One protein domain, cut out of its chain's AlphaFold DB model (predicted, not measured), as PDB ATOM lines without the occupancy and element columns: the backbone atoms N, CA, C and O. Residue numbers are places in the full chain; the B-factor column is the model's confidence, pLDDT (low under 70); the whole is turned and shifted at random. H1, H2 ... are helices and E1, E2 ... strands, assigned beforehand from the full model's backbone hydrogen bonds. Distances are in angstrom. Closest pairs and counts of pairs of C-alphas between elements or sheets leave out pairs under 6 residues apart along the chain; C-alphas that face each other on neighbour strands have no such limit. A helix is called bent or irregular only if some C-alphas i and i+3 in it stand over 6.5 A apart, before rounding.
ATOM      1  N   THR A  21     167.422 193.388 214.903       87.00
ATOM      2  CA  THR A  21     167.838 193.644 213.524       87.00
ATOM      3  C   THR A  21     166.950 192.882 212.548       87.00
ATOM      4  O   THR A  21     166.337 191.871 212.893       87.00
ATOM      5  N   SER A  22     166.858 193.368 211.314       90.75
ATOM      6  CA  SER A  22     166.082 192.713 210.264       90.75
ATOM      7  C   SER A  22     166.751 191.413 209.811       90.75
ATOM      8  O   SER A  22     167.894 191.419 209.354       90.75
ATOM      9  N   TYR A  23     166.003 190.320 209.854       91.44
ATOM     10  CA  TYR A  23     166.330 189.020 209.290       91.44
ATOM     11  C   TYR A  23     165.475 188.759 208.052       91.44
ATOM     12  O   TYR A  23     164.246 188.837 208.093       91.44
ATOM     13  N   LYS A  24     166.137 188.433 206.942       93.88
ATOM     14  CA  LYS A  24     165.475 188.035 205.699       93.88
ATOM     15  C   LYS A  24     165.207 186.533 205.730       93.88
ATOM     16  O   LYS A  24     166.156 185.749 205.723       93.88
ATOM     17  N   VAL A  25     163.928 186.161 205.725       90.81
ATOM     18  CA  VAL A  25     163.491 184.760 205.756       90.81
ATOM     19  C   VAL A  25     163.903 184.005 204.488       90.81
ATOM     20  O   VAL A  25     163.991 184.583 203.397       90.81
ATOM     21  N   LYS A  26     164.172 182.709 204.636       88.94
ATOM     22  CA  LYS A  26     164.657 181.793 203.599       88.94
ATOM     23  C   LYS A  26     163.702 180.613 203.430       88.94
ATOM     24  O   LYS A  26     162.821 180.366 204.248       88.94
ATOM     25  N   ASP A  27     163.877 179.873 202.337       85.81
ATOM     26  CA  ASP A  27     163.125 178.634 202.140       85.81
ATOM     27  C   ASP A  27     163.498 177.613 203.222       85.81
ATOM     28  O   ASP A  27     164.677 177.353 203.457       85.81
ATOM     29  N   GLY A  28     162.482 177.040 203.869       79.44
ATOM     30  CA  GLY A  28     162.658 176.091 204.972       79.44
ATOM     31  C   GLY A  28     162.703 176.734 206.359       79.44
ATOM     32  O   GLY A  28     162.699 176.005 207.349       79.44
ATOM     33  N   ASP A  29     162.680 178.067 206.455       86.56
ATOM     34  CA  ASP A  29     162.526 178.724 207.746       86.56
ATOM     35  C   ASP A  29     161.125 178.501 208.326       86.56
ATOM     36  O   ASP A  29     160.103 178.462 207.636       86.56
ATOM     37  N   THR A  30     161.080 178.442 209.649       86.88
ATOM     38  CA  THR A  30     159.877 178.526 210.471       86.88
ATOM     39  C   THR A  30     160.140 179.525 211.590       86.88
ATOM     40  O   THR A  30     161.293 179.786 211.934       86.88
ATOM     41  N   LEU A  31     159.091 180.062 212.219       86.12
ATOM     42  CA  LEU A  31     159.274 180.915 213.401       86.12
ATOM     43  C   LEU A  31     160.079 180.184 214.486       86.12
ATOM     44  O   LEU A  31     160.934 180.785 215.123       86.12
ATOM     45  N   ALA A  32     159.870 178.871 214.626       80.19
ATOM     46  CA  ALA A  32     160.609 178.037 215.564       80.19
ATOM     47  C   ALA A  32     162.092 177.873 215.201       80.19
ATOM     48  O   ALA A  32     162.947 177.984 216.078       80.19
ATOM     49  N   SER A  33     162.420 177.632 213.927       82.69
ATOM     50  CA  SER A  33     163.817 177.490 213.496       82.69
ATOM     51  C   SER A  33     164.576 178.811 213.584       82.69
ATOM     52  O   SER A  33     165.729 178.804 214.006       82.69
ATOM     53  N   ILE A  34     163.924 179.934 213.261       87.19
ATOM     54  CA  ILE A  34     164.495 181.276 213.414       87.19
ATOM     55  C   ILE A  34     164.717 181.573 214.900       87.19
ATOM     56  O   ILE A  34     165.835 181.893 215.291       87.19
ATOM     57  N   ALA A  35     163.700 181.413 215.751       84.12
ATOM     58  CA  ALA A  35     163.826 181.672 217.186       84.12
ATOM     59  C   ALA A  35     164.966 180.846 217.809       84.12
ATOM     60  O   ALA A  35     165.856 181.400 218.455       84.12
ATOM     61  N   LYS A  36     165.027 179.546 217.491       77.75
ATOM     62  CA  LYS A  36     166.098 178.647 217.933       77.75
ATOM     63  C   LYS A  36     167.481 179.083 217.440       77.75
ATOM     64  O   LYS A  36     168.432 179.051 218.214       77.75
ATOM     65  N   ALA A  37     167.605 179.490 216.175       79.88
ATOM     66  CA  ALA A  37     168.869 179.975 215.615       79.88
ATOM     67  C   ALA A  37     169.365 181.266 216.292       79.88
ATOM     68  O   ALA A  37     170.561 181.546 216.270       79.88
ATOM     69  N   HIS A  38     168.454 182.019 216.913       81.81
ATOM     70  CA  HIS A  38     168.723 183.280 217.599       81.81
ATOM     71  C   HIS A  38     168.590 183.191 219.132       81.81
ATOM     72  O   HIS A  38     168.565 184.224 219.795       81.81
ATOM     73  N   GLY A  39     168.537 181.980 219.702       79.81
ATOM     74  CA  GLY A  39     168.560 181.759 221.153       79.81
ATOM     75  C   GLY A  39     167.335 182.281 221.911       79.81
ATOM     76  O   GLY A  39     167.461 182.635 223.077       79.81
ATOM     77  N   MET A  40     166.175 182.350 221.258       81.44
ATOM     78  CA  MET A  40     164.943 182.914 221.815       81.44
ATOM     79  C   MET A  40     163.793 181.904 221.739       81.44
ATOM     80  O   MET A  40     163.776 181.026 220.871       81.44
ATOM     81  N   GLU A  41     162.810 182.045 222.626       80.12
ATOM     82  CA  GLU A  41     161.575 181.264 222.572       80.12
ATOM     83  C   GLU A  41     160.667 181.716 221.417       80.12
ATOM     84  O   GLU A  41     160.587 182.892 221.061       80.12
ATOM     85  N   VAL A  42     159.928 180.777 220.820       83.25
ATOM     86  CA  VAL A  42     159.115 181.054 219.615       83.25
ATOM     87  C   VAL A  42     158.029 182.096 219.885       83.25
ATOM     88  O   VAL A  42     157.786 182.978 219.063       83.25
ATOM     89  N   TRP A  43     157.388 182.016 221.052       83.00
ATOM     90  CA  TRP A  43     156.349 182.963 221.460       83.00
ATOM     91  C   TRP A  43     156.899 184.352 221.758       83.00
ATOM     92  O   TRP A  43     156.222 185.341 221.486       83.00
ATOM     93  N   GLU A  44     158.129 184.427 222.254       83.62
ATOM     94  CA  GLU A  44     158.826 185.689 222.474       83.62
ATOM     95  C   GLU A  44     159.149 186.359 221.132       83.62
ATOM     96  O   GLU A  44     158.815 187.527 220.943       83.62
ATOM     97  N   LEU A  45     159.636 185.600 220.139       88.44
ATOM     98  CA  LEU A  45     159.842 186.108 218.776       88.44
ATOM     99  C   LEU A  45     158.546 186.677 218.168       88.44
ATOM    100  O   LEU A  45     158.559 187.757 217.571       88.44
ATOM    101  N   ILE A  46     157.432 185.951 218.309       89.44
ATOM    102  CA  ILE A  46     156.113 186.363 217.797       89.44
ATOM    103  C   ILE A  46     155.649 187.641 218.492       89.44
ATOM    104  O   ILE A  46     155.248 188.597 217.825       89.44
ATOM    105  N   TYR A  47     155.711 187.671 219.821       89.56
ATOM    106  CA  TYR A  47     155.278 188.823 220.596       89.56
ATOM    107  C   TYR A  47     156.127 190.056 220.288       89.56
ATOM    108  O   TYR A  47     155.585 191.147 220.111       89.56
ATOM    109  N   GLU A  48     157.442 189.901 220.153       90.00
ATOM    110  CA  GLU A  48     158.312 191.024 219.835       90.00
ATOM    111  C   GLU A  48     158.058 191.583 218.444       90.00
ATOM    112  O   GLU A  48     158.016 192.798 218.298       90.00
ATOM    113  N   ASN A  49     157.768 190.739 217.453       91.31
ATOM    114  CA  ASN A  49     157.479 191.197 216.094       91.31
ATOM    115  C   ASN A  49     156.067 191.770 215.917       91.31
ATOM    116  O   ASN A  49     155.880 192.730 215.170       91.31
ATOM    117  N   PHE A  50     155.065 191.174 216.567       92.94
ATOM    118  CA  PHE A  50     153.654 191.379 216.217       92.94
ATOM    119  C   PHE A  50     152.779 191.847 217.385       92.94
ATOM    120  O   PHE A  50     151.617 192.190 217.171       92.94
ATOM    121  N   LYS A  51     153.316 191.860 218.613       90.56
ATOM    122  CA  LYS A  51     152.627 192.235 219.863       90.56
ATOM    123  C   LYS A  51     151.297 191.500 220.063       90.56
ATOM    124  O   LYS A  51     150.329 192.049 220.584       90.56
ATOM    125  N   THR A  52     151.275 190.230 219.666       86.38
ATOM    126  CA  THR A  52     150.151 189.309 219.838       86.38
ATOM    127  C   THR A  52     150.657 187.925 220.230       86.38
ATOM    128  O   THR A  52     151.787 187.559 219.921       86.38
ATOM    129  N   LEU A  53     149.804 187.163 220.908       86.44
ATOM    130  CA  LEU A  53     149.987 185.735 221.176       86.44
ATOM    131  C   LEU A  53     148.865 184.900 220.531       86.44
ATOM    132  O   LEU A  53     148.829 183.687 220.705       86.44
ATOM    133  N   ASP A  54     147.941 185.527 219.785       84.50
ATOM    134  CA  ASP A  54     146.905 184.814 219.028       84.50
ATOM    135  C   ASP A  54     147.521 184.294 217.712       84.50
ATOM    136  O   ASP A  54     147.916 185.099 216.860       84.50
ATOM    137  N   PRO A  55     147.577 182.967 217.486       84.94
ATOM    138  CA  PRO A  55     148.188 182.391 216.284       84.94
ATOM    139  C   PRO A  55     147.571 182.901 214.977       84.94
ATOM    140  O   PRO A  55     148.246 183.033 213.957       84.94
ATOM    141  N   ARG A  56     146.274 183.232 214.995       86.44
ATOM    142  CA  ARG A  56     145.552 183.707 213.806       86.44
ATOM    143  C   ARG A  56     145.919 185.148 213.462       86.44
ATOM    144  O   ARG A  56     145.905 185.519 212.288       86.44
ATOM    145  N   GLU A  57     146.240 185.952 214.473       91.00
ATOM    146  CA  GLU A  57     146.769 187.308 214.294       91.00
ATOM    147  C   GLU A  57     148.219 187.256 213.809       91.00
ATOM    148  O   GLU A  57     148.572 187.972 212.874       91.00
ATOM    149  N   ALA A  58     149.030 186.338 214.341       89.00
ATOM    150  CA  ALA A  58     150.378 186.092 213.833       89.00
ATOM    151  C   ALA A  58     150.359 185.705 212.340       89.00
ATOM    152  O   ALA A  58     151.046 186.335 211.538       89.00
ATOM    153  N   ASN A  59     149.501 184.765 211.926       89.88
ATOM    154  CA  ASN A  59     149.331 184.419 210.507       89.88
ATOM    155  C   ASN A  59     148.873 185.617 209.655       89.88
ATOM    156  O   ASN A  59     149.293 185.756 208.502       89.88
ATOM    157  N   TRP A  60     148.044 186.512 210.205       92.06
ATOM    158  CA  TRP A  60     147.671 187.753 209.523       92.06
ATOM    159  C   TRP A  60     148.893 188.644 209.264       92.06
ATOM    160  O   TRP A  60     149.041 189.150 208.148       92.06
ATOM    161  N   TYR A  61     149.808 188.778 210.225       92.62
ATOM    162  CA  TYR A  61     151.062 189.511 210.032       92.62
ATOM    163  C   TYR A  61     152.018 188.837 209.054       92.62
ATOM    164  O   TYR A  61     152.584 189.514 208.193       92.62
ATOM    165  N   LEU A  62     152.166 187.515 209.123       90.81
ATOM    166  CA  LEU A  62     152.983 186.767 208.167       90.81
ATOM    167  C   LEU A  62     152.520 187.040 206.730       90.81
ATOM    168  O   LEU A  62     153.330 187.352 205.858       90.81
ATOM    169  N   LYS A  63     151.206 187.043 206.491       90.62
ATOM    170  CA  LYS A  63     150.644 187.348 205.172       90.62
ATOM    171  C   LYS A  63     150.837 188.807 204.754       90.62
ATOM    172  O   LYS A  63     151.271 189.072 203.639       90.62
ATOM    173  N   ASN A  64     150.477 189.757 205.620       91.31
ATOM    174  CA  ASN A  64     150.350 191.167 205.228       91.31
ATOM    175  C   ASN A  64     151.650 191.973 205.382       91.31
ATOM    176  O   ASN A  64     151.865 192.937 204.645       91.31
ATOM    177  N   TYR A  65     152.490 191.633 206.362       91.56
ATOM    178  CA  TYR A  65     153.683 192.410 206.722       91.56
ATOM    179  C   TYR A  65     154.954 191.719 206.248       91.56
ATOM    180  O   TYR A  65     155.806 192.372 205.648       91.56
ATOM    181  N   VAL A  66     155.055 190.404 206.461       90.50
ATOM    182  CA  VAL A  66     156.205 189.614 205.994       90.50
ATOM    183  C   VAL A  66     156.058 189.262 204.511       90.50
ATOM    184  O   VAL A  66     157.049 189.247 203.783       90.50
ATOM    185  N   GLY A  67     154.827 189.085 204.024       89.94
ATOM    186  CA  GLY A  67     154.534 188.800 202.617       89.94
ATOM    187  C   GLY A  67     154.524 187.310 202.280       89.94
ATOM    188  O   GLY A  67     154.754 186.952 201.125       89.94
ATOM    189  N   CYS A  68     154.283 186.452 203.275       87.81
ATOM    190  CA  CYS A  68     154.213 185.007 203.105       87.81
ATOM    191  C   CYS A  68     152.995 184.604 202.274       87.81
ATOM    192  O   CYS A  68     151.869 185.050 202.517       87.81
ATOM    193  N   THR A  69     153.225 183.720 201.303       82.88
ATOM    194  CA  THR A  69     152.191 183.242 200.367       82.88
ATOM    195  C   THR A  69     151.975 181.732 200.405       82.88
ATOM    196  O   THR A  69     150.974 181.253 199.876       82.88
ATOM    197  N   LYS A  70     152.885 180.978 201.031       80.56
ATOM    198  CA  LYS A  70     152.801 179.520 201.147       80.56
ATOM    199  C   LYS A  70     152.168 179.128 202.473       80.56
ATOM    200  O   LYS A  70     152.494 179.707 203.503       80.56
ATOM    201  N   GLU A  71     151.316 178.115 202.452       78.19
ATOM    202  CA  GLU A  71     150.812 177.456 203.658       78.19
ATOM    203  C   GLU A  71     151.731 176.288 204.034       78.19
ATOM    204  O   GLU A  71     152.359 175.669 203.170       78.19
ATOM    205  N   THR A  72     151.827 175.990 205.325       68.00
ATOM    206  CA  THR A  72     152.453 174.762 205.817       68.00
ATOM    207  C   THR A  72     151.608 173.542 205.429       68.00
ATOM    208  O   THR A  72     150.412 173.652 205.163       68.00
ATOM    209  N   ASN A  73     152.213 172.349 205.384       69.25
ATOM    210  CA  ASN A  73     151.528 171.120 204.943       69.25
ATOM    211  C   ASN A  73     150.292 170.761 205.793       69.25
ATOM    212  O   ASN A  73     149.364 170.128 205.297       69.25
ATOM    213  N   ASP A  74     150.279 171.174 207.061       68.69
ATOM    214  CA  ASP A  74     149.158 171.030 207.997       68.69
ATOM    215  C   ASP A  74     148.042 172.075 207.781       68.69
ATOM    216  O   ASP A  74     146.968 171.947 208.364       68.69
ATOM    217  N   LYS A  75     148.263 173.080 206.919       68.62
ATOM    218  CA  LYS A  75     147.358 174.207 206.623       68.62
ATOM    219  C   LYS A  75     146.991 175.055 207.844       68.62
ATOM    220  O   LYS A  75     145.952 175.713 207.851       68.62
ATOM    221  N   VAL A  76     147.827 175.034 208.885       64.12
ATOM    222  CA  VAL A  76     147.597 175.780 210.137       64.12
ATOM    223  C   VAL A  76     148.414 177.071 210.191       64.12
ATOM    224  O   VAL A  76     148.007 178.020 210.861       64.12
ATOM    225  N   ASN A  77     149.529 177.152 209.461       67.88
ATOM    226  CA  ASN A  77     150.425 178.305 209.466       67.88
ATOM    227  C   ASN A  77     150.867 178.689 208.050       67.88
ATOM    228  O   ASN A  77     150.676 177.952 207.081       67.88
ATOM    229  N   LEU A  78     151.468 179.869 207.927       77.88
ATOM    230  CA  LEU A  78     152.176 180.254 206.711       77.88
ATOM    231  C   LEU A  78     153.643 179.831 206.802       77.88
ATOM    232  O   LEU A  78     154.283 179.966 207.844       77.88
ATOM    233  N   ALA A  79     154.161 179.299 205.702       79.31
ATOM    234  CA  ALA A  79     155.547 178.893 205.552       79.31
ATOM    235  C   ALA A  79     156.365 180.036 204.948       79.31
ATOM    236  O   ALA A  79     155.923 180.697 204.001       79.31
ATOM    237  N   PHE A  80     157.577 180.229 205.465       88.44
ATOM    238  CA  PHE A  80     158.503 181.206 204.917       88.44
ATOM    239  C   PHE A  80     159.083 180.745 203.581       88.44
ATOM    240  O   PHE A  80     159.334 179.559 203.344       88.44
ATOM    241  N   SER A  81     159.316 181.712 202.700       85.75
ATOM    242  CA  SER A  81     160.025 181.504 201.450       85.75
ATOM    243  C   SER A  81     160.995 182.643 201.181       85.75
ATOM    244  O   SER A  81     160.704 183.810 201.436       85.75
ATOM    245  N   SER A  82     162.120 182.322 200.547       86.81
ATOM    246  CA  SER A  82     163.091 183.323 200.078       86.81
ATOM    247  C   SER A  82     162.473 184.360 199.118       86.81
ATOM    248  O   SER A  82     162.992 185.469 198.962       86.81
ATOM    249  N   LYS A  83     161.338 184.013 198.494       88.06
ATOM    250  CA  LYS A  83     160.570 184.856 197.567       88.06
ATOM    251  C   LYS A  83     159.616 185.837 198.256       88.06
ATOM    252  O   LYS A  83     159.085 186.710 197.566       88.06
ATOM    253  N   ASP A  84     159.401 185.721 199.566       88.06
ATOM    254  CA  ASP A  84     158.472 186.581 200.301       88.06
ATOM    255  C   ASP A  84     158.972 188.033 200.298       88.06
ATOM    256  O   ASP A  84     160.159 188.306 200.518       88.06
ATOM    257  N   LYS A  85     158.078 188.987 200.020       87.38
ATOM    258  CA  LYS A  85     158.400 190.420 199.923       87.38
ATOM    259  C   LYS A  85     157.544 191.213 200.919       87.38
ATOM    260  O   LYS A  85     156.326 191.223 200.758       87.38
ATOM    261  N   PRO A  86     158.146 191.916 201.898       89.94
ATOM    262  CA  PRO A  86     159.582 192.143 202.096       89.94
ATOM    263  C   PRO A  86     160.343 190.950 202.695       89.94
ATOM    264  O   PRO A  86     161.567 190.921 202.589       89.94
ATOM    265  N   GLY A  87     159.659 189.956 203.267       90.75
ATOM    266  CA  GLY A  87     160.256 188.760 203.869       90.75
ATOM    267  C   GLY A  87     161.093 189.062 205.110       90.75
ATOM    268  O   GLY A  87     162.110 188.410 205.320       90.75
ATOM    269  N   ILE A  88     160.731 190.094 205.873       92.12
ATOM    270  CA  ILE A  88     161.503 190.551 207.029       92.12
ATOM    271  C   ILE A  88     160.814 190.110 208.316       92.12
ATOM    272  O   ILE A  88     159.629 190.372 208.511       92.12
ATOM    273  N   ILE A  89     161.594 189.488 209.192       91.81
ATOM    274  CA  ILE A  89     161.306 189.285 210.612       91.81
ATOM    275  C   ILE A  89     162.399 190.005 211.396       91.81
ATOM    276  O   ILE A  89     163.548 190.022 210.974       91.81
ATOM    277  N   TYR A  90     162.076 190.602 212.529       91.94
ATOM    278  CA  TYR A  90     163.065 191.159 213.439       91.94
ATOM    279  C   TYR A  90     163.560 190.065 214.384       91.94
ATOM    280  O   TYR A  90     162.767 189.395 215.044       91.94
ATOM    281  N   VAL A  91     164.876 189.898 214.463       90.62
ATOM    282  CA  VAL A  91     165.565 188.973 215.379       90.62
ATOM    283  C   VAL A  91     166.489 189.776 216.292       90.62
ATOM    284  O   VAL A  91     166.923 190.854 215.883       90.62
ATOM    285  N   PRO A  92     166.809 189.312 217.509       83.94
ATOM    286  CA  PRO A  92     167.719 190.035 218.389       83.94
ATOM    287  C   PRO A  92     169.057 190.275 217.681       83.94
ATOM    288  O   PRO A  92     169.561 189.405 216.963       83.94
ATOM    289  N   VAL A  93     169.623 191.474 217.849       78.62
ATOM    290  CA  VAL A  93     170.979 191.768 217.366       78.62
ATOM    291  C   VAL A  93     171.912 190.733 218.000       78.62
ATOM    292  O   VAL A  93     171.876 190.597 219.224       78.62
TER     293      VAL A  93
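Overview. This is residues 21 to 93 of the 278 residues of the protein "LysM domain-containing protein" of Gammaproteobacteria bacterium (UniProt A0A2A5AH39). A small two-stranded ribbon, E1 and E2, is made from the two ends of the printed part, and three short helices at steep tilts gather along its E2 side: H2 packs on E2, H1 is near it, and H3 reaches the beginning of E2 with its last residue. A long stretch without a named element, residues 67 to 87, joins H3 to E2 and folds back on itself in a loop with a short pairing. The printed part has 73 residues with three named helices and two named strands, in the order E1 H1 H2 H3 E2; the sheet's order is E1 - E2, antiparallel, and the class is mixed, helices and strands. The whole is compact, with a radius of gyration of the C-alphas of 11.0 A, and rounded, spanning 27 by 24 by 20 A.

Along the chain. Find C-alpha 21 at (167.838, 193.644, 213.524); there E1 begins, residues 21 to 24, 9.9 A from first to last C-alpha. Its partner E2, residues 88 to 92, is 13.0 A long and ends at C-alpha 92 at (167.719, 190.035, 218.389). H1 is residues 31 to 37, 9.9 A long, and H2 is residues 42 to 50, 12.2 A long. Look for H3 from C-alpha 55 at (148.188, 182.391, 216.284) to C-alpha 66, 14.9 A away; it is neither bent nor irregular, but only just: C-alphas 63 and 66 are 6.1 A apart.

Arrangement. Start at the sheet, where E1 and E2 are antiparallel at 137 degrees between their directions. N 23 and O 89 are 2.7 A apart and N 89 and O 23 2.9 A, both within hydrogen-bond range. From E2 move to H2: their closest C-alphas are those of Asn 49 and Tyr 90, 6.2 A apart. H1 and H2 touch, closest at the C-alphas of Ala 32 and Val 42, 5.3 A apart; they run opposite ways at a steep tilt of 68 degrees, only just short of about perpendicular. H2 and H3 only just touch, with 3 pairs of C-alphas within 8 A, on H3 made by residues 58 to 61 alone; the closest are those of Phe 50 and Ala 58, 6.7 A. These two run the same way at a steep tilt of 54 degrees. The closest C-alphas of H3 and E2 are those of Val 66 and Ile 88, 5.5 A apart. H1 and H3 are apart, and E1 is apart from H2 and from H3. In H1 and H2 every O i to N i+4 pair is within hydrogen-bond range; in H3 it is 7 of 8.

Size, cuts and confidence. The C-alphas of Asp 74 and Val 93, the two farthest apart, are 31.5 A from each other, while those of Thr 21 and Val 93, the first and last printed, are 5.3 A apart. The printed part has no cut. The link from H3 to E2, 21 residues, is long; in it residues 70 to 71 pair antiparallel with residues 78 to 79. The mean pLDDT of the printed part is 85.2, and residues 72 to 77 are under 70.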